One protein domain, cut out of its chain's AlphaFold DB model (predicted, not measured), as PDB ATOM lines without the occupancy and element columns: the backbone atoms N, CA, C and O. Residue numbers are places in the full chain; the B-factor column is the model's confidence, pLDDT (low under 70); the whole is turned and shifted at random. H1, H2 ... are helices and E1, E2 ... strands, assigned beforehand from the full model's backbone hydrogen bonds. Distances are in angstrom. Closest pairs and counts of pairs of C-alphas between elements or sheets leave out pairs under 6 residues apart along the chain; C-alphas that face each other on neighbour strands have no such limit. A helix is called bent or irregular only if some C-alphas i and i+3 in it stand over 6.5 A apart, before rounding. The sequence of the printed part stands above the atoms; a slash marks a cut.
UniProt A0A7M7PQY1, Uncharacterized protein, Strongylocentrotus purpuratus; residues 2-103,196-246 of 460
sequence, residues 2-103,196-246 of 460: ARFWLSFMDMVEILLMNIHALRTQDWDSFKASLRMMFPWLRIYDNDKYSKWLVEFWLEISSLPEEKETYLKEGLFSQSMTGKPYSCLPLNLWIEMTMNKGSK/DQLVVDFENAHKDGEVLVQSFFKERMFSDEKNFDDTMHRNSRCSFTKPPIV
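This is residues 2 to 103 and 196 to 246 of the 460 residues of an uncharacterized protein of Strongylocentrotus purpuratus (UniProt A0A7M7PQY1). Three helices, H1, H2 and H3, run up and down side by side in a row with H2 in the middle; H4 and a tiny two-strand hairpin, E1 and E2, lie at one end of the row, and the arm H6b crosses H2 toward the other end. H5 leads away from the hairpin, and after H6b the chain folds back in a long tail, of which residues 241 to 246 stick out. The printed part has 153 residues, with six named helices and two strands in the order H1 H2 H3 H4 E1 E2 H5 H6; the class is mostly helix, and the sheet, E1 - E2, is antiparallel. The whole is loose, with a radius of gyration of the C-alphas of 18.5 A and spans of 52 by 38 by 32 A.

Find strand E1 at residues 77 to 79 and E2 at 87 to 89; H5, residues 90 to 102, follows directly. Go back to C-alpha 2 at (129.401, 118.546, 134.633), where H1 begins; it runs 31.2 A to residue 24. H2, residues 27 to 43, is 25.9 A long, with a kink of 27 degrees near residue 36; H3, residues 47 to 61, is 20.8 A long, and H4 is residues 65 to 75. H6, residues 196 to 222, was assigned as one helix by its hydrogen bonds but is bent, with C-alphas 203 and 206 7.7 A apart: its arms are H6a, residues 196 to 203, and H6b, residues 206 to 222, ending at C-alpha 222 (117.404, 84.791, 147.140).

Look first at the hairpin E1 and E2, where N 78 and O 88 are 2.9 A apart, within hydrogen-bond range. The closest C-alphas of H1 and E2 are those of Arg 23 and Cys 87, 4.3 A apart. H2 is the hub: it touches H1, closest at the C-alphas of Ala 21 and Phe 30, 5.1 A, running opposite ways at a shallow tilt of 34 degrees, only just short of steep. H2 touches H3 at Leu 41 and Ser 50, C-alphas 5.4 A apart, opposite ways at a shallow 27 degrees; both pairs are helical hairpins. H6b touches H2 about perpendicular, at 77 degrees, with the C-alphas of Pro 39 and Gly 209 3.9 A apart. H4 touches H2 at Trp 27 and Lys 72, C-alphas 5.4 A apart, at 88 degrees, about perpendicular. H6a only just touches H1, with 3 pairs of C-alphas within 8 A, closest at Phe 4 and Phe 202, 6.4 A. H5 touches no helix. Every O i to N i+4 pair is within hydrogen-bond range in H1, H3 and H6a; in H2 10 of 13 are, in H4 5 of 7, in H5 6 of 9 and in H6b 12 of 13.

The C-alphas farthest apart are those of Gly 101 and Asp 196, 55.5 A. Residues 104 to 195 are not printed, and C-alphas 103 and 196 are 53.3 A apart across this cut. Of the links printed whole, none is long. Look for pLDDT under 70 at residues 2 to 3, 98, 101 to 103 and 241 to 246.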
ATOM      1  N   ALA A   2     129.636 118.571 133.184       64.19
ATOM      2  CA  ALA A   2     129.401 118.546 134.633       64.19
ATOM      3  C   ALA A   2     128.803 117.232 135.167       64.19
ATOM      4  O   ALA A   2     129.333 116.693 136.122       64.19
ATOM      5  N   ARG A   3     127.778 116.644 134.530       69.81
ATOM      6  CA  ARG A   3     127.125 115.408 135.024       69.81
ATOM      7  C   ARG A   3     128.056 114.207 135.226       69.81
ATOM      8  O   ARG A   3     127.882 113.481 136.194       69.81
ATOM      9  N   PHE A   4     129.048 114.006 134.357       77.56
ATOM     10  CA  PHE A   4     130.038 112.942 134.556       77.56
ATOM     11  C   PHE A   4     130.900 113.226 135.791       77.56
ATOM     12  O   PHE A   4     131.074 112.360 136.645       77.56
ATOM     13  N   TRP A   5     131.385 114.458 135.926       76.81
ATOM     14  CA  TRP A   5     132.146 114.879 137.099       76.81
ATOM     15  C   TRP A   5     131.315 114.814 138.372       76.81
ATOM     16  O   TRP A   5     131.811 114.327 139.375       76.81
ATOM     17  N   LEU A   6     130.042 115.198 138.312       81.75
ATOM     18  CA  LEU A   6     129.092 115.035 139.405       81.75
ATOM     19  C   LEU A   6     128.934 113.559 139.775       81.75
ATOM     20  O   LEU A   6     129.069 113.244 140.940       81.75
ATOM     21  N   SER A   7     128.817 112.637 138.813       84.19
ATOM     22  CA  SER A   7     128.768 111.196 139.123       84.19
ATOM     23  C   SER A   7     130.039 110.679 139.811       84.19
ATOM     24  O   SER A   7     129.985 109.813 140.683       84.19
ATOM     25  N   PHE A   8     131.205 111.225 139.451       86.38
ATOM     26  CA  PHE A   8     132.451 110.925 140.148       86.38
ATOM     27  C   PHE A   8     132.461 111.518 141.559       86.38
ATOM     28  O   PHE A   8     132.857 110.836 142.504       86.38
ATOM     29  N   MET A   9     131.999 112.758 141.710       87.81
ATOM     30  CA  MET A   9     131.862 113.414 143.007       87.81
ATOM     31  C   MET A   9     130.871 112.667 143.902       87.81
ATOM     32  O   MET A   9     131.196 112.465 145.063       87.81
ATOM     33  N   ASP A  10     129.768 112.142 143.363       91.31
ATOM     34  CA  ASP A  10     128.811 111.296 144.086       91.31
ATOM     35  C   ASP A  10     129.505 110.035 144.631       91.31
ATOM     36  O   ASP A  10     129.357 109.687 145.802       91.31
ATOM     37  N   MET A  11     130.324 109.356 143.814       93.25
ATOM     38  CA  MET A  11     131.110 108.198 144.274       93.25
ATOM     39  C   MET A  11     132.085 108.570 145.400       93.25
ATOM     40  O   MET A  11     132.229 107.823 146.373       93.25
ATOM     41  N   VAL A  12     132.764 109.714 145.274       94.19
ATOM     42  CA  VAL A  12     133.684 110.225 146.302       94.19
ATOM     43  C   VAL A  12     132.923 110.597 147.572       94.19
ATOM     44  O   VAL A  12     133.378 110.272 148.665       94.19
ATOM     45  N   GLU A  13     131.759 111.225 147.455       95.56
ATOM     46  CA  GLU A  13     130.914 111.619 148.575       95.56
ATOM     47  C   GLU A  13     130.395 110.399 149.338       95.56
ATOM     48  O   GLU A  13     130.506 110.361 150.561       95.56
ATOM     49  N   ILE A  14     129.951 109.347 148.643       96.44
ATOM     50  CA  ILE A  14     129.564 108.073 149.268       96.44
ATOM     51  C   ILE A  14     130.738 107.471 150.058       96.44
ATOM     52  O   ILE A  14     130.560 106.987 151.182       96.44
ATOM     53  N   LEU A  15     131.956 107.519 149.506       95.31
ATOM     54  CA  LEU A  15     133.160 107.065 150.206       95.31
ATOM     55  C   LEU A  15     133.468 107.932 151.432       95.31
ATOM     56  O   LEU A  15     133.784 107.398 152.497       95.31
ATOM     57  N   LEU A  16     133.365 109.254 151.308       95.31
ATOM     58  CA  LEU A  16     133.557 110.178 152.421       95.31
ATOM     59  C   LEU A  16     132.494 109.982 153.502       95.31
ATOM     60  O   LEU A  16     132.844 110.022 154.676       95.31
ATOM     61  N   MET A  17     131.246 109.690 153.135       96.00
ATOM     62  CA  MET A  17     130.171 109.355 154.066       96.00
ATOM     63  C   MET A  17     130.488 108.070 154.834       96.00
ATOM     64  O   MET A  17     130.336 108.030 156.052       96.00
ATOM     65  N   ASN A  18     131.015 107.042 154.159       95.31
ATOM     66  CA  ASN A  18     131.457 105.817 154.826       95.31
ATOM     67  C   ASN A  18     132.626 106.062 155.790       95.31
ATOM     68  O   ASN A  18     132.613 105.588 156.927       95.31
ATOM     69  N   ILE A  19     133.625 106.842 155.359       94.31
ATOM     70  CA  ILE A  19     134.755 107.238 156.208       94.31
ATOM     71  C   ILE A  19     134.252 108.046 157.402       94.31
ATOM     72  O   ILE A  19     134.697 107.806 158.522       94.31
ATOM     73  N   HIS A  20     133.334 108.983 157.176       94.50
ATOM     74  CA  HIS A  20     132.753 109.809 158.220       94.50
ATOM     75  C   HIS A  20     132.046 108.937 159.256       94.50
ATOM     76  O   HIS A  20     132.405 109.004 160.427       94.50
ATOM     77  N   ALA A  21     131.158 108.047 158.810       94.44
ATOM     78  CA  ALA A  21     130.438 107.105 159.659       94.44
ATOM     79  C   ALA A  21     131.382 106.234 160.510       94.44
ATOM     80  O   ALA A  21     131.186 106.078 161.713       94.44
ATOM     81  N   LEU A  22     132.478 105.738 159.925       93.38
ATOM     82  CA  LEU A  22     133.517 105.006 160.662       93.38
ATOM     83  C   LEU A  22     134.251 105.871 161.691       93.38
ATOM     84  O   LEU A  22     134.649 105.384 162.747       93.38
ATOM     85  N   ARG A  23     134.493 107.143 161.375       92.50
ATOM     86  CA  ARG A  23     135.232 108.074 162.237       92.50
ATOM     87  C   ARG A  23     134.383 108.574 163.403       92.50
ATOM     88  O   ARG A  23     134.960 108.895 164.444       92.50
ATOM     89  N   THR A  24     133.065 108.635 163.227       92.38
ATOM     90  CA  THR A  24     132.074 109.080 164.221       92.38
ATOM     91  C   THR A  24     131.333 107.943 164.923       92.38
ATOM     92  O   THR A  24     130.587 108.224 165.851       92.38
ATOM     93  N   GLN A  25     131.576 106.684 164.544       92.12
ATOM     94  CA  GLN A  25     130.870 105.501 165.061       92.12
ATOM     95  C   GLN A  25     129.364 105.499 164.743       92.12
ATOM     96  O   GLN A  25     128.568 104.951 165.499       92.12
ATOM     97  N   ASP A  26     128.969 106.073 163.608       93.19
ATOM     98  CA  ASP A  26     127.583 106.035 163.138       93.19
ATOM     99  C   ASP A  26     127.316 104.739 162.354       93.19
ATOM    100  O   ASP A  26     127.689 104.594 161.187       93.19
ATOM    101  N   TRP A  27     126.692 103.769 163.022       93.38
ATOM    102  CA  TRP A  27     126.405 102.449 162.459       93.38
ATOM    103  C   TRP A  27     125.411 102.482 161.291       93.38
ATOM    104  O   TRP A  27     125.585 101.769 160.298       93.38
ATOM    105  N   ASP A  28     124.371 103.309 161.379       93.69
ATOM    106  CA  ASP A  28     123.312 103.329 160.372       93.69
ATOM    107  C   ASP A  28     123.797 104.032 159.094       93.69
ATOM    108  O   ASP A  28     123.624 103.491 157.995       93.69
ATOM    109  N   SER A  29     124.530 105.144 159.224       94.69
ATOM    110  CA  SER A  29     125.205 105.783 158.081       94.69
ATOM    111  C   SER A  29     126.281 104.884 157.463       94.69
ATOM    112  O   SER A  29     126.488 104.890 156.242       94.69
ATOM    113  N   PHE A  30     126.951 104.054 158.271       95.06
ATOM    114  CA  PHE A  30     127.892 103.057 157.764       95.06
ATOM    115  C   PHE A  30     127.181 102.026 156.875       95.06
ATOM    116  O   PHE A  30     127.576 101.851 155.723       95.06
ATOM    117  N   LYS A  31     126.085 101.408 157.337       94.62
ATOM    118  CA  LYS A  31     125.294 100.467 156.518       94.62
ATOM    119  C   LYS A  31     124.731 101.125 155.255       94.62
ATOM    120  O   LYS A  31     124.787 100.528 154.178       94.62
ATOM    121  N   ALA A  32     124.201 102.344 155.371       96.19
ATOM    122  CA  ALA A  32     123.616 103.069 154.245       96.19
ATOM    123  C   ALA A  32     124.663 103.389 153.167       96.19
ATOM    124  O   ALA A  32     124.452 103.099 151.989       96.19
ATOM    125  N   SER A  33     125.829 103.908 153.570       96.56
ATOM    126  CA  SER A  33     126.922 104.213 152.635       96.56
ATOM    127  C   SER A  33     127.428 102.970 151.902       96.56
ATOM    128  O   SER A  33     127.653 103.042 150.697       96.56
ATOM    129  N   LEU A  34     127.536 101.814 152.572       95.44
ATOM    130  CA  LEU A  34     127.915 100.560 151.910       95.44
ATOM    131  C   LEU A  34     126.923 100.174 150.808       95.44
ATOM    132  O   LEU A  34     127.340  99.859 149.695       95.44
ATOM    133  N   ARG A  35     125.614 100.261 151.079       95.75
ATOM    134  CA  ARG A  35     124.571  99.965 150.085       95.75
ATOM    135  C   ARG A  35     124.638 100.890 148.870       95.75
ATOM    136  O   ARG A  35     124.420 100.438 147.742       95.75
ATOM    137  N   MET A  36     124.943 102.167 149.089       96.06
ATOM    138  CA  MET A  36     125.092 103.154 148.016       96.06
ATOM    139  C   MET A  36     126.314 102.883 147.126       96.06
ATOM    140  O   MET A  36     126.334 103.306 145.974       96.06
ATOM    141  N   MET A  37     127.318 102.140 147.606       95.75
ATOM    142  CA  MET A  37     128.484 101.768 146.795       95.75
ATOM    143  C   MET A  37     128.193 100.652 145.783       95.75
ATOM    144  O   MET A  37     128.940 100.529 144.811       95.75
ATOM    145  N   PHE A  38     127.155  99.826 145.976       95.00
ATOM    146  CA  PHE A  38     126.968  98.618 145.154       95.00
ATOM    147  C   PHE A  38     126.824  98.912 143.663       95.00
ATOM    148  O   PHE A  38     127.553  98.281 142.893       95.00
ATOM    149  N   PRO A  39     125.953  99.850 143.233       94.88
ATOM    150  CA  PRO A  39     125.750 100.116 141.811       94.88
ATOM    151  C   PRO A  39     127.049 100.537 141.132       94.88
ATOM    152  O   PRO A  39     127.389 100.030 140.067       94.88
ATOM    153  N   TRP A  40     127.820 101.397 141.801       94.38
ATOM    154  CA  TRP A  40     129.091 101.913 141.309       94.38
ATOM    155  C   TRP A  40     130.179 100.843 141.227       94.38
ATOM    156  O   TRP A  40     130.863 100.728 140.209       94.38
ATOM    157  N   LEU A  41     130.329 100.017 142.265       93.19
ATOM    158  CA  LEU A  41     131.292  98.914 142.245       93.19
ATOM    159  C   LEU A  41     130.936  97.898 141.162       93.19
ATOM    160  O   LEU A  41     131.821  97.417 140.453       93.19
ATOM    161  N   ARG A  42     129.642  97.596 141.023       91.50
ATOM    162  CA  ARG A  42     129.159  96.606 140.070       91.50
ATOM    163  C   ARG A  42     129.291  97.084 138.631       91.50
ATOM    164  O   ARG A  42     129.736  96.292 137.809       91.50
ATOM    165  N   ILE A  43     128.932  98.334 138.318       92.44
ATOM    166  CA  ILE A  43     128.966  98.852 136.940       92.44
ATOM    167  C   ILE A  43     130.396  99.018 136.409       92.44
ATOM    168  O   ILE A  43     130.640  98.784 135.227       92.44
ATOM    169  N   TYR A  44     131.355  99.343 137.283       90.50
ATOM    170  CA  TYR A  44     132.768  99.533 136.932       90.50
ATOM    171  C   TYR A  44     133.643  98.284 137.166       90.50
ATOM    172  O   TYR A  44     134.839  98.410 137.424       90.50
ATOM    173  N   ASP A  45     133.063  97.082 137.073       88.88
ATOM    174  CA  ASP A  45     133.761  95.784 137.096       88.88
ATOM    175  C   ASP A  45     134.630  95.525 138.342       88.88
ATOM    176  O   ASP A  45     135.608  94.767 138.305       88.88
ATOM    177  N   ASN A  46     134.273  96.101 139.495       89.31
ATOM    178  CA  ASN A  46     134.887  95.744 140.776       89.31
ATOM    179  C   ASN A  46     134.246  94.469 141.346       89.31
ATOM    180  O   ASN A  46     133.931  94.408 142.532       89.31
ATOM    181  N   ASP A  47     134.088  93.439 140.508       85.81
ATOM    182  CA  ASP A  47     133.218  92.275 140.734       85.81
ATOM    183  C   ASP A  47     133.472  91.565 142.063       85.81
ATOM    184  O   ASP A  47     132.542  91.204 142.782       85.81
ATOM    185  N   LYS A  48     134.750  91.395 142.421       86.81
ATOM    186  CA  LYS A  48     135.131  90.783 143.700       86.81
ATOM    187  C   LYS A  48     134.633  91.624 144.869       86.81
ATOM    188  O   LYS A  48     134.009  91.092 145.777       86.81
ATOM    189  N   TYR A  49     134.900  92.927 144.841       88.88
ATOM    190  CA  TYR A  49     134.469  93.821 145.907       88.88
ATOM    191  C   TYR A  49     132.949  93.947 145.939       88.88
ATOM    192  O   TYR A  49     132.383  93.831 147.014       88.88
ATOM    193  N   SER A  50     132.278  94.100 144.793       87.75
ATOM    194  CA  SER A  50     130.816  94.192 144.754       87.75
ATOM    195  C   SER A  50     130.149  92.936 145.308       87.75
ATOM    196  O   SER A  50     129.210  93.048 146.083       87.75
ATOM    197  N   LYS A  51     130.654  91.747 144.960       90.38
ATOM    198  CA  LYS A  51     130.100  90.468 145.417       90.38
ATOM    199  C   LYS A  51     130.219  90.303 146.935       90.38
ATOM    200  O   LYS A  51     129.210  90.138 147.613       90.38
ATOM    201  N   TRP A  52     131.443  90.370 147.461       92.25
ATOM    202  CA  TRP A  52     131.693  90.165 148.892       92.25
ATOM    203  C   TRP A  52     131.094  91.283 149.745       92.25
ATOM    204  O   TRP A  52     130.705  91.046 150.882       92.25
ATOM    205  N   LEU A  53     130.992  92.502 149.207       93.38
ATOM    206  CA  LEU A  53     130.368  93.603 149.928       93.38
ATOM    207  C   LEU A  53     128.850  93.431 150.049       93.38
ATOM    208  O   LEU A  53     128.301  93.779 151.088       93.38
ATOM    209  N   VAL A  54     128.182  92.880 149.029       93.12
ATOM    210  CA  VAL A  54     126.747  92.560 149.100       93.12
ATOM    211  C   VAL A  54     126.474  91.521 150.184       93.12
ATOM    212  O   VAL A  54     125.600  91.741 151.017       93.12
ATOM    213  N   GLU A  55     127.240  90.429 150.208       92.12
ATOM    214  CA  GLU A  55     127.117  89.388 151.237       92.12
ATOM    215  C   GLU A  55     127.376  89.960 152.635       92.12
ATOM    216  O   GLU A  55     126.512  89.874 153.504       92.12
ATOM    217  N   PHE A  56     128.502  90.658 152.820       93.50
ATOM    218  CA  PHE A  56     128.830  91.313 154.086       93.50
ATOM    219  C   PHE A  56     127.724  92.268 154.547       93.50
ATOM    220  O   PHE A  56     127.369  92.305 155.723       93.50
ATOM    221  N   TRP A  57     127.154  93.046 153.627       95.44
ATOM    222  CA  TRP A  57     126.077  93.968 153.952       95.44
ATOM    223  C   TRP A  57     124.783  93.255 154.352       95.44
ATOM    224  O   TRP A  57     124.104  93.711 155.271       95.44
ATOM    225  N   LEU A  58     124.436  92.147 153.691       93.12
ATOM    226  CA  LEU A  58     123.283  91.328 154.068       93.12
ATOM    227  C   LEU A  58     123.473  90.721 155.459       93.12
ATOM    228  O   LEU A  58     122.552  90.777 156.274       93.12
ATOM    229  N   GLU A  59     124.669  90.213 155.765       92.81
ATOM    230  CA  GLU A  59     125.002  89.690 157.094       92.81
ATOM    231  C   GLU A  59     124.827  90.757 158.178       92.81
ATOM    232  O   GLU A  59     124.128  90.530 159.163       92.81
ATOM    233  N   ILE A  60     125.402  91.952 157.992       93.06
ATOM    234  CA  ILE A  60     125.291  93.021 158.998       93.06
ATOM    235  C   ILE A  60     123.885  93.628 159.079       93.06
ATOM    236  O   ILE A  60     123.528  94.203 160.106       93.06
ATOM    237  N   SER A  61     123.088  93.517 158.014       93.00
ATOM    238  CA  SER A  61     121.701  94.003 157.978       93.00
ATOM    239  C   SER A  61     120.697  92.994 158.538       93.00
ATOM    240  O   SER A  61     119.564  93.366 158.821       93.00
ATOM    241  N   SER A  62     121.101  91.732 158.707       92.81
ATOM    242  CA  SER A  62     120.285  90.643 159.267       92.81
ATOM    243  C   SER A  62     120.694  90.261 160.693       92.81
ATOM    244  O   SER A  62     120.307  89.207 161.204       92.81
ATOM    245  N   LEU A  63     121.476  91.113 161.361       93.44
ATOM    246  CA  LEU A  63     121.899  90.868 162.733       93.44
ATOM    247  C   LEU A  63     120.702  90.864 163.699       93.44
ATOM    248  O   LEU A  63     119.803  91.692 163.570       93.44
ATOM    249  N   PRO A  64     120.706  89.984 164.717       95.25
ATOM    250  CA  PRO A  64     119.770  90.074 165.832       95.25
ATOM    251  C   PRO A  64     119.860  91.435 166.535       95.25
ATOM    252  O   PRO A  64     120.959  91.971 166.692       95.25
ATOM    253  N   GLU A  65     118.729  91.932 167.038       93.12
ATOM    254  CA  GLU A  65     118.600  93.249 167.689       93.12
ATOM    255  C   GLU A  65     119.632  93.480 168.804       93.12
ATOM    256  O   GLU A  65     120.220  94.558 168.903       93.12
ATOM    257  N   GLU A  66     119.926  92.447 169.599       92.94
ATOM    258  CA  GLU A  66     120.962  92.500 170.635       92.94
ATOM    259  C   GLU A  66     122.335  92.868 170.039       92.94
ATOM    260  O   GLU A  66     122.995  93.799 170.498       92.94
ATOM    261  N   LYS A  67     122.754  92.177 168.970       91.06
ATOM    262  CA  LYS A  67     124.041  92.428 168.300       91.06
ATOM    263  C   LYS A  67     124.056  93.771 167.586       91.06
ATOM    264  O   LYS A  67     125.088  94.436 167.563       91.06
ATOM    265  N   GLU A  68     122.930  94.169 167.005       92.06
ATOM    266  CA  GLU A  68     122.809  95.472 166.360       92.06
ATOM    267  C   GLU A  68     122.933  96.615 167.374       92.06
ATOM    268  O   GLU A  68     123.631  97.592 167.106       92.06
ATOM    269  N   THR A  69     122.348  96.460 168.563       91.56
ATOM    270  CA  THR A  69     122.489  97.417 169.670       91.56
ATOM    271  C   THR A  69     123.955  97.573 170.066       91.56
ATOM    272  O   THR A  69     124.460  98.694 170.091       91.56
ATOM    273  N   TYR A  70     124.686  96.464 170.235       89.94
ATOM    274  CA  TYR A  70     126.128  96.511 170.508       89.94
ATOM    275  C   TYR A  70     126.920  97.269 169.429       89.94
ATOM    276  O   TYR A  70     127.861  98.004 169.735       89.94
ATOM    277  N   LEU A  71     126.568  97.121 168.149       90.50
ATOM    278  CA  LEU A  71     127.254  97.843 167.072       90.50
ATOM    279  C   LEU A  71     126.895  99.331 167.067       90.50
ATOM    280  O   LEU A  71     127.787 100.157 166.869       90.50
ATOM    281  N   LYS A  72     125.637  99.683 167.357       89.31
ATOM    282  CA  LYS A  72     125.174 101.074 167.511       89.31
ATOM    283  C   LYS A  72     125.811 101.793 168.697       89.31
ATOM    284  O   LYS A  72     126.056 102.990 168.611       89.31
ATOM    285  N   GLU A  73     126.170 101.070 169.753       87.56
ATOM    286  CA  GLU A  73     126.979 101.589 170.867       87.56
ATOM    287  C   GLU A  73     128.442 101.891 170.472       87.56
ATOM    288  O   GLU A  73     129.239 102.352 171.289       87.56
ATOM    289  N   GLY A  74     128.809 101.664 169.206       78.19
ATOM    290  CA  GLY A  74     130.073 102.091 168.616       78.19
ATOM    291  C   GLY A  74     131.147 101.009 168.570       78.19
ATOM    292  O   GLY A  74     132.280 101.296 168.196       78.19
ATOM    293  N   LEU A  75     130.833  99.747 168.886       82.31
ATOM    294  CA  LEU A  75     131.829  98.665 168.932       82.31
ATOM    295  C   LEU A  75     132.407  98.266 167.561       82.31
ATOM    296  O   LEU A  75     133.438  97.595 167.513       82.31
ATOM    297  N   PHE A  76     131.807  98.701 166.450       88.69
ATOM    298  CA  PHE A  76     132.295  98.395 165.096       88.69
ATOM    299  C   PHE A  76     133.517  99.228 164.662       88.69
ATOM    300  O   PHE A  76     134.203  98.877 163.697       88.69
ATOM    301  N   SER A  77     133.822 100.323 165.367       90.88
ATOM    302  CA  SER A  77     134.996 101.167 165.115       90.88
ATOM    303  C   SER A  77     135.544 101.743 166.420       90.88
ATOM    304  O   SER A  77     134.803 102.012 167.352       90.88
ATOM    305  N   GLN A  78     136.864 101.900 166.533       88.62
ATOM    306  CA  GLN A  78     137.516 102.219 167.810       88.62
ATOM    307  C   GLN A  78     138.476 103.397 167.687       88.62
ATOM    308  O   GLN A  78     139.251 103.486 166.730       88.62
ATOM    309  N   SER A  79     138.470 104.285 168.683       87.69
ATOM    310  CA  SER A  79     139.436 105.381 168.789       87.69
ATOM    311  C   SER A  79     140.610 105.001 169.685       87.69
ATOM    312  O   SER A  79     140.442 104.513 170.797       87.69
ATOM    313  N   MET A  80     141.828 105.302 169.233       80.88
ATOM    314  CA  MET A  80     143.021 105.235 170.086       80.88
ATOM    315  C   MET A  80     143.214 106.475 170.965       80.88
ATOM    316  O   MET A  80     143.980 106.427 171.922       80.88
ATOM    317  N   THR A  81     142.603 107.603 170.600       82.81
ATOM    318  CA  THR A  81     142.878 108.909 171.227       82.81
ATOM    319  C   THR A  81     141.713 109.446 172.051       82.81
ATOM    320  O   THR A  81     141.883 110.445 172.741       82.81
ATOM    321  N   GLY A  82     140.532 108.829 171.946       82.56
ATOM    322  CA  GLY A  82     139.287 109.311 172.549       82.56
ATOM    323  C   GLY A  82     138.745 110.606 171.932       82.56
ATOM    324  O   GLY A  82     137.760 111.144 172.425       82.56
ATOM    325  N   LYS A  83     139.371 111.141 170.873       86.12
ATOM    326  CA  LYS A  83     138.937 112.393 170.238       86.12
ATOM    327  C   LYS A  83     137.718 112.179 169.332       86.12
ATOM    328  O   LYS A  83     137.641 111.133 168.677       86.12
ATOM    329  N   PRO A  84     136.841 113.187 169.178       78.75
ATOM    330  CA  PRO A  84     135.830 113.178 168.124       78.75
ATOM    331  C   PRO A  84     136.483 112.950 166.753       78.75
ATOM    332  O   PRO A  84     137.573 113.464 166.497       78.75
ATOM    333  N   TYR A  85     135.845 112.162 165.884       87.94
ATOM    334  CA  TYR A  85     136.326 111.877 164.524       87.94
ATOM    335  C   TYR A  85     137.671 111.121 164.435       87.94
ATOM    336  O   TYR A  85     138.442 111.266 163.483       87.94
ATOM    337  N   SER A  86     138.008 110.306 165.434       88.81
ATOM    338  CA  SER A  86     139.290 109.578 165.467       88.81
ATOM    339  C   SER A  86     139.150 108.059 165.457       88.81
ATOM    340  O   SER A  86     140.156 107.355 165.582       88.81
ATOM    341  N   CYS A  87     137.927 107.557 165.281       91.56
ATOM    342  CA  CYS A  87     137.656 106.130 165.240       91.56
ATOM    343  C   CYS A  87     138.182 105.494 163.951       91.56
ATOM    344  O   CYS A  87     138.307 106.133 162.905       91.56
ATOM    345  N   LEU A  88     138.572 104.229 164.059       90.75
ATOM    346  CA  LEU A  88     139.146 103.443 162.980       90.75
ATOM    347  C   LEU A  88     138.442 102.090 162.903       90.75
ATOM    348  O   LEU A  88     138.049 101.554 163.943       90.75
ATOM    349  N   PRO A  89     138.348 101.488 161.707       90.19
ATOM    350  CA  PRO A  89     137.924 100.103 161.574       90.19
ATOM    351  C   PRO A  89     138.775  99.182 162.451       90.19
ATOM    352  O   PRO A  89     139.997  99.349 162.520       90.19
ATOM    353  N   LEU A  90     138.154  98.171 163.064       87.12
ATOM    354  CA  LEU A  90     138.826  97.253 163.991       87.12
ATOM    355  C   LEU A  90     140.074  96.593 163.391       87.12
ATOM    356  O   LEU A  90     141.093  96.491 164.066       87.12
ATOM    357  N   ASN A  91     140.041  96.211 162.110       85.06
ATOM    358  CA  ASN A  91     141.205  95.626 161.439       85.06
ATOM    359  C   ASN A  91     142.406  96.592 161.412       85.06
ATOM    360  O   ASN A  91     143.528  96.222 161.758       85.06
ATOM    361  N   LEU A  92     142.165  97.861 161.068       87.50
ATOM    362  CA  LEU A  92     143.207  98.886 161.070       87.50
ATOM    363  C   LEU A  92     143.655  99.215 162.499       87.50
ATOM    364  O   LEU A  92     144.842  99.421 162.745       87.50
ATOM    365  N   TRP A  93     142.727  99.212 163.456       84.31
ATOM    366  CA  TRP A  93     143.037  99.399 164.869       84.31
ATOM    367  C   TRP A  93     143.962  98.294 165.399       84.31
ATOM    368  O   TRP A  93     144.984  98.600 166.017       84.31
ATOM    369  N   ILE A  94     143.686  97.023 165.084       82.38
ATOM    370  CA  ILE A  94     144.566  95.883 165.393       82.38
ATOM    371  C   ILE A  94     145.923  96.067 164.709       82.38
ATOM    372  O   ILE A  94     146.964  95.811 165.322       82.38
ATOM    373  N   GLU A  95     145.944  96.558 163.463       82.81
ATOM    374  CA  GLU A  95     147.201  96.792 162.762       82.81
ATOM    375  C   GLU A  95     148.078  97.842 163.462       82.81
ATOM    376  O   GLU A  95     149.285  97.639 163.634       82.81
ATOM    377  N   MET A  96     147.476  98.947 163.899       77.38
ATOM    378  CA  MET A  96     148.199 100.045 164.540       77.38
ATOM    379  C   MET A  96     148.551  99.785 166.009       77.38
ATOM    380  O   MET A  96     149.451 100.448 166.534       77.38
ATOM    381  N   THR A  97     147.890  98.826 166.661       74.56
ATOM    382  CA  THR A  97     148.119  98.473 168.068       74.56
ATOM    383  C   THR A  97     148.899  97.163 168.197       74.56
ATOM    384  O   THR A  97     150.120  97.180 168.378       74.56
ATOM    385  N   MET A  98     148.220  96.022 168.074       69.00
ATOM    386  CA  MET A  98     148.780  94.687 168.281       69.00
ATOM    387  C   MET A  98     149.821  94.334 167.216       69.00
ATOM    388  O   MET A  98     150.911  93.864 167.553       69.00
ATOM    389  N   ASN A  99     149.538  94.598 165.934       74.62
ATOM    390  CA  ASN A  99     150.470  94.206 164.874       74.62
ATOM    391  C   ASN A  99     151.681  95.132 164.786       74.62
ATOM    392  O   ASN A  99     152.764  94.695 164.401       74.62
ATOM    393  N   LYS A 100     151.537  96.407 165.155       71.56
ATOM    394  CA  LYS A 100     152.644  97.367 165.136       71.56
ATOM    395  C   LYS A 100     153.807  96.902 166.011       71.56
ATOM    396  O   LYS A 100     154.952  96.989 165.579       71.56
ATOM    397  N   GLY A 101     153.514  96.377 167.203       62.34
ATOM    398  CA  GLY A 101     154.528  95.793 168.082       62.34
ATOM    399  C   GLY A 101     155.061  94.456 167.562       62.34
ATOM    400  O   GLY A 101     156.251  94.167 167.659       62.34
ATOM    401  N   SER A 102     154.206  93.631 166.966       63.66
ATOM    402  CA  SER A 102     154.602  92.290 166.532       63.66
ATOM    403  C   SER A 102     155.403  92.231 165.225       63.66
ATOM    404  O   SER A 102     155.990  91.195 164.904       63.66
ATOM    405  N   LYS A 103     155.495  93.343 164.481       63.84
ATOM    406  CA  LYS A 103     156.328  93.469 163.276       63.84
ATOM    407  C   LYS A 103     157.825  93.392 163.628       63.84
ATOM    408  O   LYS A 103     158.482  94.391 163.904       63.84
ATOM    409  N   ASP A 196     128.523 110.571 121.566       85.00
ATOM    410  CA  ASP A 196     127.172 110.658 122.143       85.00
ATOM    411  C   ASP A 196     126.784 109.373 122.891       85.00
ATOM    412  O   ASP A 196     126.215 109.418 123.980       85.00
ATOM    413  N   GLN A 197     127.188 108.214 122.359       86.12
ATOM    414  CA  GLN A 197     126.987 106.921 123.013       86.12
ATOM    415  C   GLN A 197     127.707 106.833 124.368       86.12
ATOM    416  O   GLN A 197     127.146 106.304 125.322       86.12
ATOM    417  N   LEU A 198     128.931 107.362 124.470       86.12
ATOM    418  CA  LEU A 198     129.700 107.378 125.717       86.12
ATOM    419  C   LEU A 198     129.085 108.333 126.750       86.12
ATOM    420  O   LEU A 198     129.095 108.038 127.942       86.12
ATOM    421  N   VAL A 199     128.526 109.460 126.302       85.19
ATOM    422  CA  VAL A 199     127.809 110.392 127.185       85.19
ATOM    423  C   VAL A 199     126.583 109.710 127.795       85.19
ATOM    424  O   VAL A 199     126.437 109.713 129.015       85.19
ATOM    425  N   VAL A 200     125.753 109.062 126.970       87.00
ATOM    426  CA  VAL A 200     124.558 108.330 127.431       87.00
ATOM    427  C   VAL A 200     124.928 107.158 128.347       87.00
ATOM    428  O   VAL A 200     124.239 106.912 129.338       87.00
ATOM    429  N   ASP A 201     126.021 106.450 128.048       87.88
ATOM    430  CA  ASP A 201     126.557 105.383 128.899       87.88
ATOM    431  C   ASP A 201     126.871 105.927 130.302       87.88
ATOM    432  O   ASP A 201     126.372 105.392 131.296       87.88
ATOM    433  N   PHE A 202     127.633 107.022 130.411       86.12
ATOM    434  CA  PHE A 202     127.952 107.636 131.704       86.12
ATOM    435  C   PHE A 202     126.722 108.149 132.459       86.12
ATOM    436  O   PHE A 202     126.637 107.942 133.667       86.12
ATOM    437  N   GLU A 203     125.755 108.763 131.773       85.69
ATOM    438  CA  GLU A 203     124.534 109.270 132.415       85.69
ATOM    439  C   GLU A 203     123.683 108.160 133.051       85.69
ATOM    440  O   GLU A 203     123.040 108.385 134.078       85.69
ATOM    441  N   ASN A 204     123.700 106.950 132.483       90.00
ATOM    442  CA  ASN A 204     122.916 105.821 132.990       90.00
ATOM    443  C   ASN A 204     123.700 104.876 133.911       90.00
ATOM    444  O   ASN A 204     123.099 103.978 134.496       90.00
ATOM    445  N   ALA A 205     125.001 105.114 134.127       90.88
ATOM    446  CA  ALA A 205     125.896 104.222 134.870       90.88
ATOM    447  C   ALA A 205     125.339 103.762 136.227       90.88
ATOM    448  O   ALA A 205     125.341 102.571 136.533       90.88
ATOM    449  N   HIS A 206     124.821 104.694 137.031       92.88
ATOM    450  CA  HIS A 206     124.247 104.362 138.335       92.88
ATOM    451  C   HIS A 206     123.000 103.475 138.215       92.88
ATOM    452  O   HIS A 206     122.866 102.488 138.934       92.88
ATOM    453  N   LYS A 207     122.084 103.818 137.300       93.75
ATOM    454  CA  LYS A 207     120.828 103.080 137.097       93.75
ATOM    455  C   LYS A 207     121.103 101.670 136.580       93.75
ATOM    456  O   LYS A 207     120.545 100.716 137.110       93.75
ATOM    457  N   ASP A 208     122.003 101.544 135.610       93.88
ATOM    458  CA  ASP A 208     122.432 100.256 135.063       93.88
ATOM    459  C   ASP A 208     123.108  99.402 136.145       93.88
ATOM    460  O   ASP A 208     122.821  98.213 136.282       93.88
ATOM    461  N   GLY A 209     123.961 100.020 136.969       93.69
ATOM    462  CA  GLY A 209     124.585  99.371 138.118       93.69
ATOM    463  C   GLY A 209     123.565  98.840 139.123       93.69
ATOM    464  O   GLY A 209     123.703  97.717 139.601       93.69
ATOM    465  N   GLU A 210     122.515  99.607 139.411       95.31
ATOM    466  CA  GLU A 210     121.444  99.196 140.320       95.31
ATOM    467  C   GLU A 210     120.653  98.012 139.743       95.31
ATOM    468  O   GLU A 210     120.407  97.045 140.458       95.31
ATOM    469  N   VAL A 211     120.351  98.006 138.440       95.44
ATOM    470  CA  VAL A 211     119.722  96.851 137.768       95.44
ATOM    471  C   VAL A 211     120.579  95.588 137.910       95.44
ATOM    472  O   VAL A 211     120.052  94.525 138.239       95.44
ATOM    473  N   LEU A 212     121.900  95.700 137.729       93.31
ATOM    474  CA  LEU A 212     122.833  94.577 137.897       93.31
ATOM    475  C   LEU A 212     122.923  94.080 139.347       93.31
ATOM    476  O   LEU A 212     123.163  92.896 139.587       93.31
ATOM    477  N   VAL A 213     122.764  94.973 140.322       93.56
ATOM    478  CA  VAL A 213     122.713  94.615 141.746       93.56
ATOM    479  C   VAL A 213     121.404  93.893 142.067       93.56
ATOM    480  O   VAL A 213     121.425  92.861 142.731       93.56
ATOM    481  N   GLN A 214     120.272  94.371 141.546       93.81
ATOM    482  CA  GLN A 214     118.972  93.716 141.724       93.81
ATOM    483  C   GLN A 214     118.929  92.328 141.076       93.81
ATOM    484  O   GLN A 214     118.417  91.381 141.677       93.81
ATOM    485  N   SER A 215     119.518  92.166 139.886       92.69
ATOM    486  CA  SER A 215     119.644  90.845 139.266       92.69
ATOM    487  C   SER A 215     120.537  89.925 140.096       92.69
ATOM    488  O   SER A 215     120.200  88.763 140.282       92.69
ATOM    489  N   PHE A 216     121.638  90.439 140.656       91.81
ATOM    490  CA  PHE A 216     122.509  89.667 141.543       91.81
ATOM    491  C   PHE A 216     121.775  89.185 142.801       91.81
ATOM    492  O   PHE A 216     121.866  88.006 143.144       91.81
ATOM    493  N   PHE A 217     121.009  90.065 143.454       91.44
ATOM    494  CA  PHE A 217     120.172  89.694 144.594       91.44
ATOM    495  C   PHE A 217     119.204  88.572 144.234       91.44
ATOM    496  O   PHE A 217     119.159  87.548 144.914       91.44
ATOM    497  N   LYS A 218     118.462  88.745 143.136       91.50
ATOM    498  CA  LYS A 218     117.482  87.757 142.696       91.50
ATOM    499  C   LYS A 218     118.147  86.420 142.387       91.50
ATOM    500  O   LYS A 218     117.782  85.432 143.004       91.50
ATOM    501  N   GLU A 219     119.123  86.392 141.483       91.12
ATOM    502  CA  GLU A 219     119.694  85.160 140.919       91.12
ATOM    503  C   GLU A 219     120.580  84.377 141.899       91.12
ATOM    504  O   GLU A 219     120.713  83.166 141.759       91.12
ATOM    505  N   ARG A 220     121.245  85.052 142.847       89.19
ATOM    506  CA  ARG A 220     122.292  84.422 143.675       89.19
ATOM    507  C   ARG A 220     122.057  84.494 145.173       89.19
ATOM    508  O   ARG A 220     122.578  83.645 145.876       89.19
ATOM    509  N   MET A 221     121.350  85.511 145.667       87.81
ATOM    510  CA  MET A 221     121.139  85.678 147.113       87.81
ATOM    511  C   MET A 221     119.804  85.097 147.575       87.81
ATOM    512  O   MET A 221     119.713  84.623 148.701       87.81
ATOM    513  N   PHE A 222     118.766  85.153 146.731       86.62
ATOM    514  CA  PHE A 222     117.404  84.791 147.140       86.62
ATOM    515  C   PHE A 222     116.787  83.598 146.401       86.62
ATOM    516  O   PHE A 222     115.807  83.053 146.901       86.62
ATOM    517  N   SER A 223     117.295  83.202 145.229       79.56
ATOM    518  CA  SER A 223     116.691  82.118 144.426       79.56
ATOM    519  C   SER A 223     117.590  80.905 144.178       79.56
ATOM    520  O   SER A 223     117.121  79.954 143.560       79.56
ATOM    521  N   ASP A 224     118.851  80.924 144.632       77.62
ATOM    522  CA  ASP A 224     119.871  79.891 144.360       77.62
ATOM    523  C   ASP A 224     119.967  79.460 142.872       77.62
ATOM    524  O   ASP A 224     120.498  78.395 142.554       77.62
ATOM    525  N   GLU A 225     119.482  80.286 141.932       85.50
ATOM    526  CA  GLU A 225     119.478  79.999 140.490       85.50
ATOM    527  C   GLU A 225     120.904  79.887 139.925       85.50
ATOM    528  O   GLU A 225     121.151  79.138 138.977       85.50
ATOM    529  N   LYS A 226     121.850  80.645 140.493       87.31
ATOM    530  CA  LYS A 226     123.280  80.613 140.155       87.31
ATOM    531  C   LYS A 226     124.116  80.483 141.418       87.31
ATOM    532  O   LYS A 226     123.784  81.065 142.449       87.31
ATOM    533  N   ASN A 227     125.253  79.797 141.322       86.19
ATOM    534  CA  ASN A 227     126.152  79.674 142.459       86.19
ATOM    535  C   ASN A 227     126.774  81.044 142.769       86.19
ATOM    536  O   ASN A 227     127.154  81.806 141.873       86.19
ATOM    537  N   PHE A 228     126.911  81.362 144.053       85.88
ATOM    538  CA  PHE A 228     127.597  82.562 144.507       85.88
ATOM    539  C   PHE A 228     128.990  82.705 143.873       85.88
ATOM    540  O   PHE A 228     129.344  83.791 143.410       85.88
ATOM    541  N   ASP A 229     129.758  81.618 143.772       85.44
ATOM    542  CA  ASP A 229     131.131  81.568 143.244       85.44
ATOM    543  C   ASP A 229     131.264  81.542 141.723       85.44
ATOM    544  O   ASP A 229     132.378  81.670 141.207       85.44
ATOM    545  N   ASP A 230     130.148  81.501 140.994       87.00
ATOM    546  CA  ASP A 230     130.191  81.528 139.539       87.00
ATOM    547  C   ASP A 230     130.805  82.826 139.017       87.00
ATOM    548  O   ASP A 230     130.541  83.925 139.522       87.00
ATOM    549  N   THR A 231     131.577  82.703 137.937       83.88
ATOM    550  CA  THR A 231     132.240  83.842 137.295       83.88
ATOM    551  C   THR A 231     131.217  84.898 136.881       83.88
ATOM    552  O   THR A 231     130.187  84.596 136.279       83.88
ATOM    553  N   MET A 232     131.516  86.154 137.197       83.62
ATOM    554  CA  MET A 232     130.750  87.306 136.741       83.62
ATOM    555  C   MET A 232     131.431  87.864 135.495       83.62
ATOM    556  O   MET A 232     132.640  88.101 135.493       83.62
ATOM    557  N   HIS A 233     130.676  88.022 134.413       82.75
ATOM    558  CA  HIS A 233     131.205  88.647 133.207       82.75
ATOM    559  C   HIS A 233     131.318  90.159 133.401       82.75
ATOM    560  O   HIS A 233     130.472  90.768 134.060       82.75
ATOM    561  N   ARG A 234     132.366  90.737 132.801       84.00
ATOM    562  CA  ARG A 234     132.600  92.183 132.770       84.00
ATOM    563  C   ARG A 234     131.518  92.896 131.977       84.00
ATOM    564  O   ARG A 234     131.066  92.394 130.945       84.00
ATOM    565  N   ASN A 235     131.176  94.094 132.419       85.00
ATOM    566  CA  ASN A 235     130.234  94.954 131.737       85.00
ATOM    567  C   ASN A 235     130.889  95.554 130.487       85.00
ATOM    568  O   ASN A 235     132.001  96.079 130.517       85.00
ATOM    569  N   SER A 236     130.180  95.515 129.360       79.25
ATOM    570  CA  SER A 236     130.631  96.128 128.106       79.25
ATOM    571  C   SER A 236     130.362  97.640 128.102       79.25
ATOM    572  O   SER A 236     129.558  98.127 127.308       79.25
ATOM    573  N   ARG A 237     131.009  98.383 129.005       82.69
ATOM    574  CA  ARG A 237     130.878  99.846 129.113       82.69
ATOM    575  C   ARG A 237     131.681 100.564 128.028       82.69
ATOM    576  O   ARG A 237     132.707 100.061 127.561       82.69
ATOM    577  N   CYS A 238     131.219 101.745 127.627       83.19
ATOM    578  CA  CYS A 238     131.896 102.540 126.605       83.19
ATOM    579  C   CYS A 238     133.170 103.201 127.171       83.19
ATOM    580  O   CYS A 238     133.274 103.483 128.363       83.19
ATOM    581  N   SER A 239     134.157 103.484 126.315       80.44
ATOM    582  CA  SER A 239     135.393 104.177 126.706       80.44
ATOM    583  C   SER A 239     135.831 105.192 125.645       80.44
ATOM    584  O   SER A 239     135.543 105.023 124.464       80.44
ATOM    585  N   PHE A 240     136.563 106.239 126.056       75.50
ATOM    586  CA  PHE A 240     137.072 107.291 125.154       75.50
ATOM    587  C   PHE A 240     137.977 106.739 124.036       75.50
ATOM    588  O   PHE A 240     137.937 107.201 122.902       75.50
ATOM    589  N   THR A 241     138.772 105.715 124.346       69.94
ATOM    590  CA  THR A 241     139.514 104.891 123.381       69.94
ATOM    591  C   THR A 241     139.241 103.433 123.685       69.94
ATOM    592  O   THR A 241     139.167 103.074 124.864       69.94
ATOM    593  N   LYS A 242     139.200 102.563 122.665       59.38
ATOM    594  CA  LYS A 242     139.358 101.123 122.913       59.38
ATOM    595  C   LYS A 242     140.668 100.952 123.686       59.38
ATOM    596  O   LYS A 242     141.699 101.390 123.169       59.38
ATOM    597  N   PRO A 243     140.653 100.395 124.910       52.41
ATOM    598  CA  PRO A 243     141.898 100.146 125.614       52.41
ATOM    599  C   PRO A 243     142.791  99.319 124.684       52.41
ATOM    600  O   PRO A 243     142.274  98.433 123.988       52.41
ATOM    601  N   PRO A 244     144.105  99.605 124.605       46.72
ATOM    602  CA  PRO A 244     145.002  98.718 123.886       46.72
ATOM    603  C   PRO A 244     144.736  97.312 124.409       46.72
ATOM    604  O   PRO A 244     144.599  97.128 125.621       46.72
ATOM    605  N   ILE A 245     144.597  96.337 123.506       45.16
ATOM    606  CA  ILE A 245     144.482  94.937 123.901       45.16
ATOM    607  C   ILE A 245     145.780  94.624 124.636       45.16
ATOM    608  O   ILE A 245     146.799  94.290 124.029       45.16
ATOM    609  N   VAL A 246     145.755  94.767 125.958       45.25
ATOM    610  CA  VAL A 246     146.773  94.221 126.828       45.25
ATOM    611  C   VAL A 246     146.546  92.730 126.699       45.25
ATOM    612  O   VAL A 246     145.711  92.155 127.394       45.25
TER     613      VAL A 246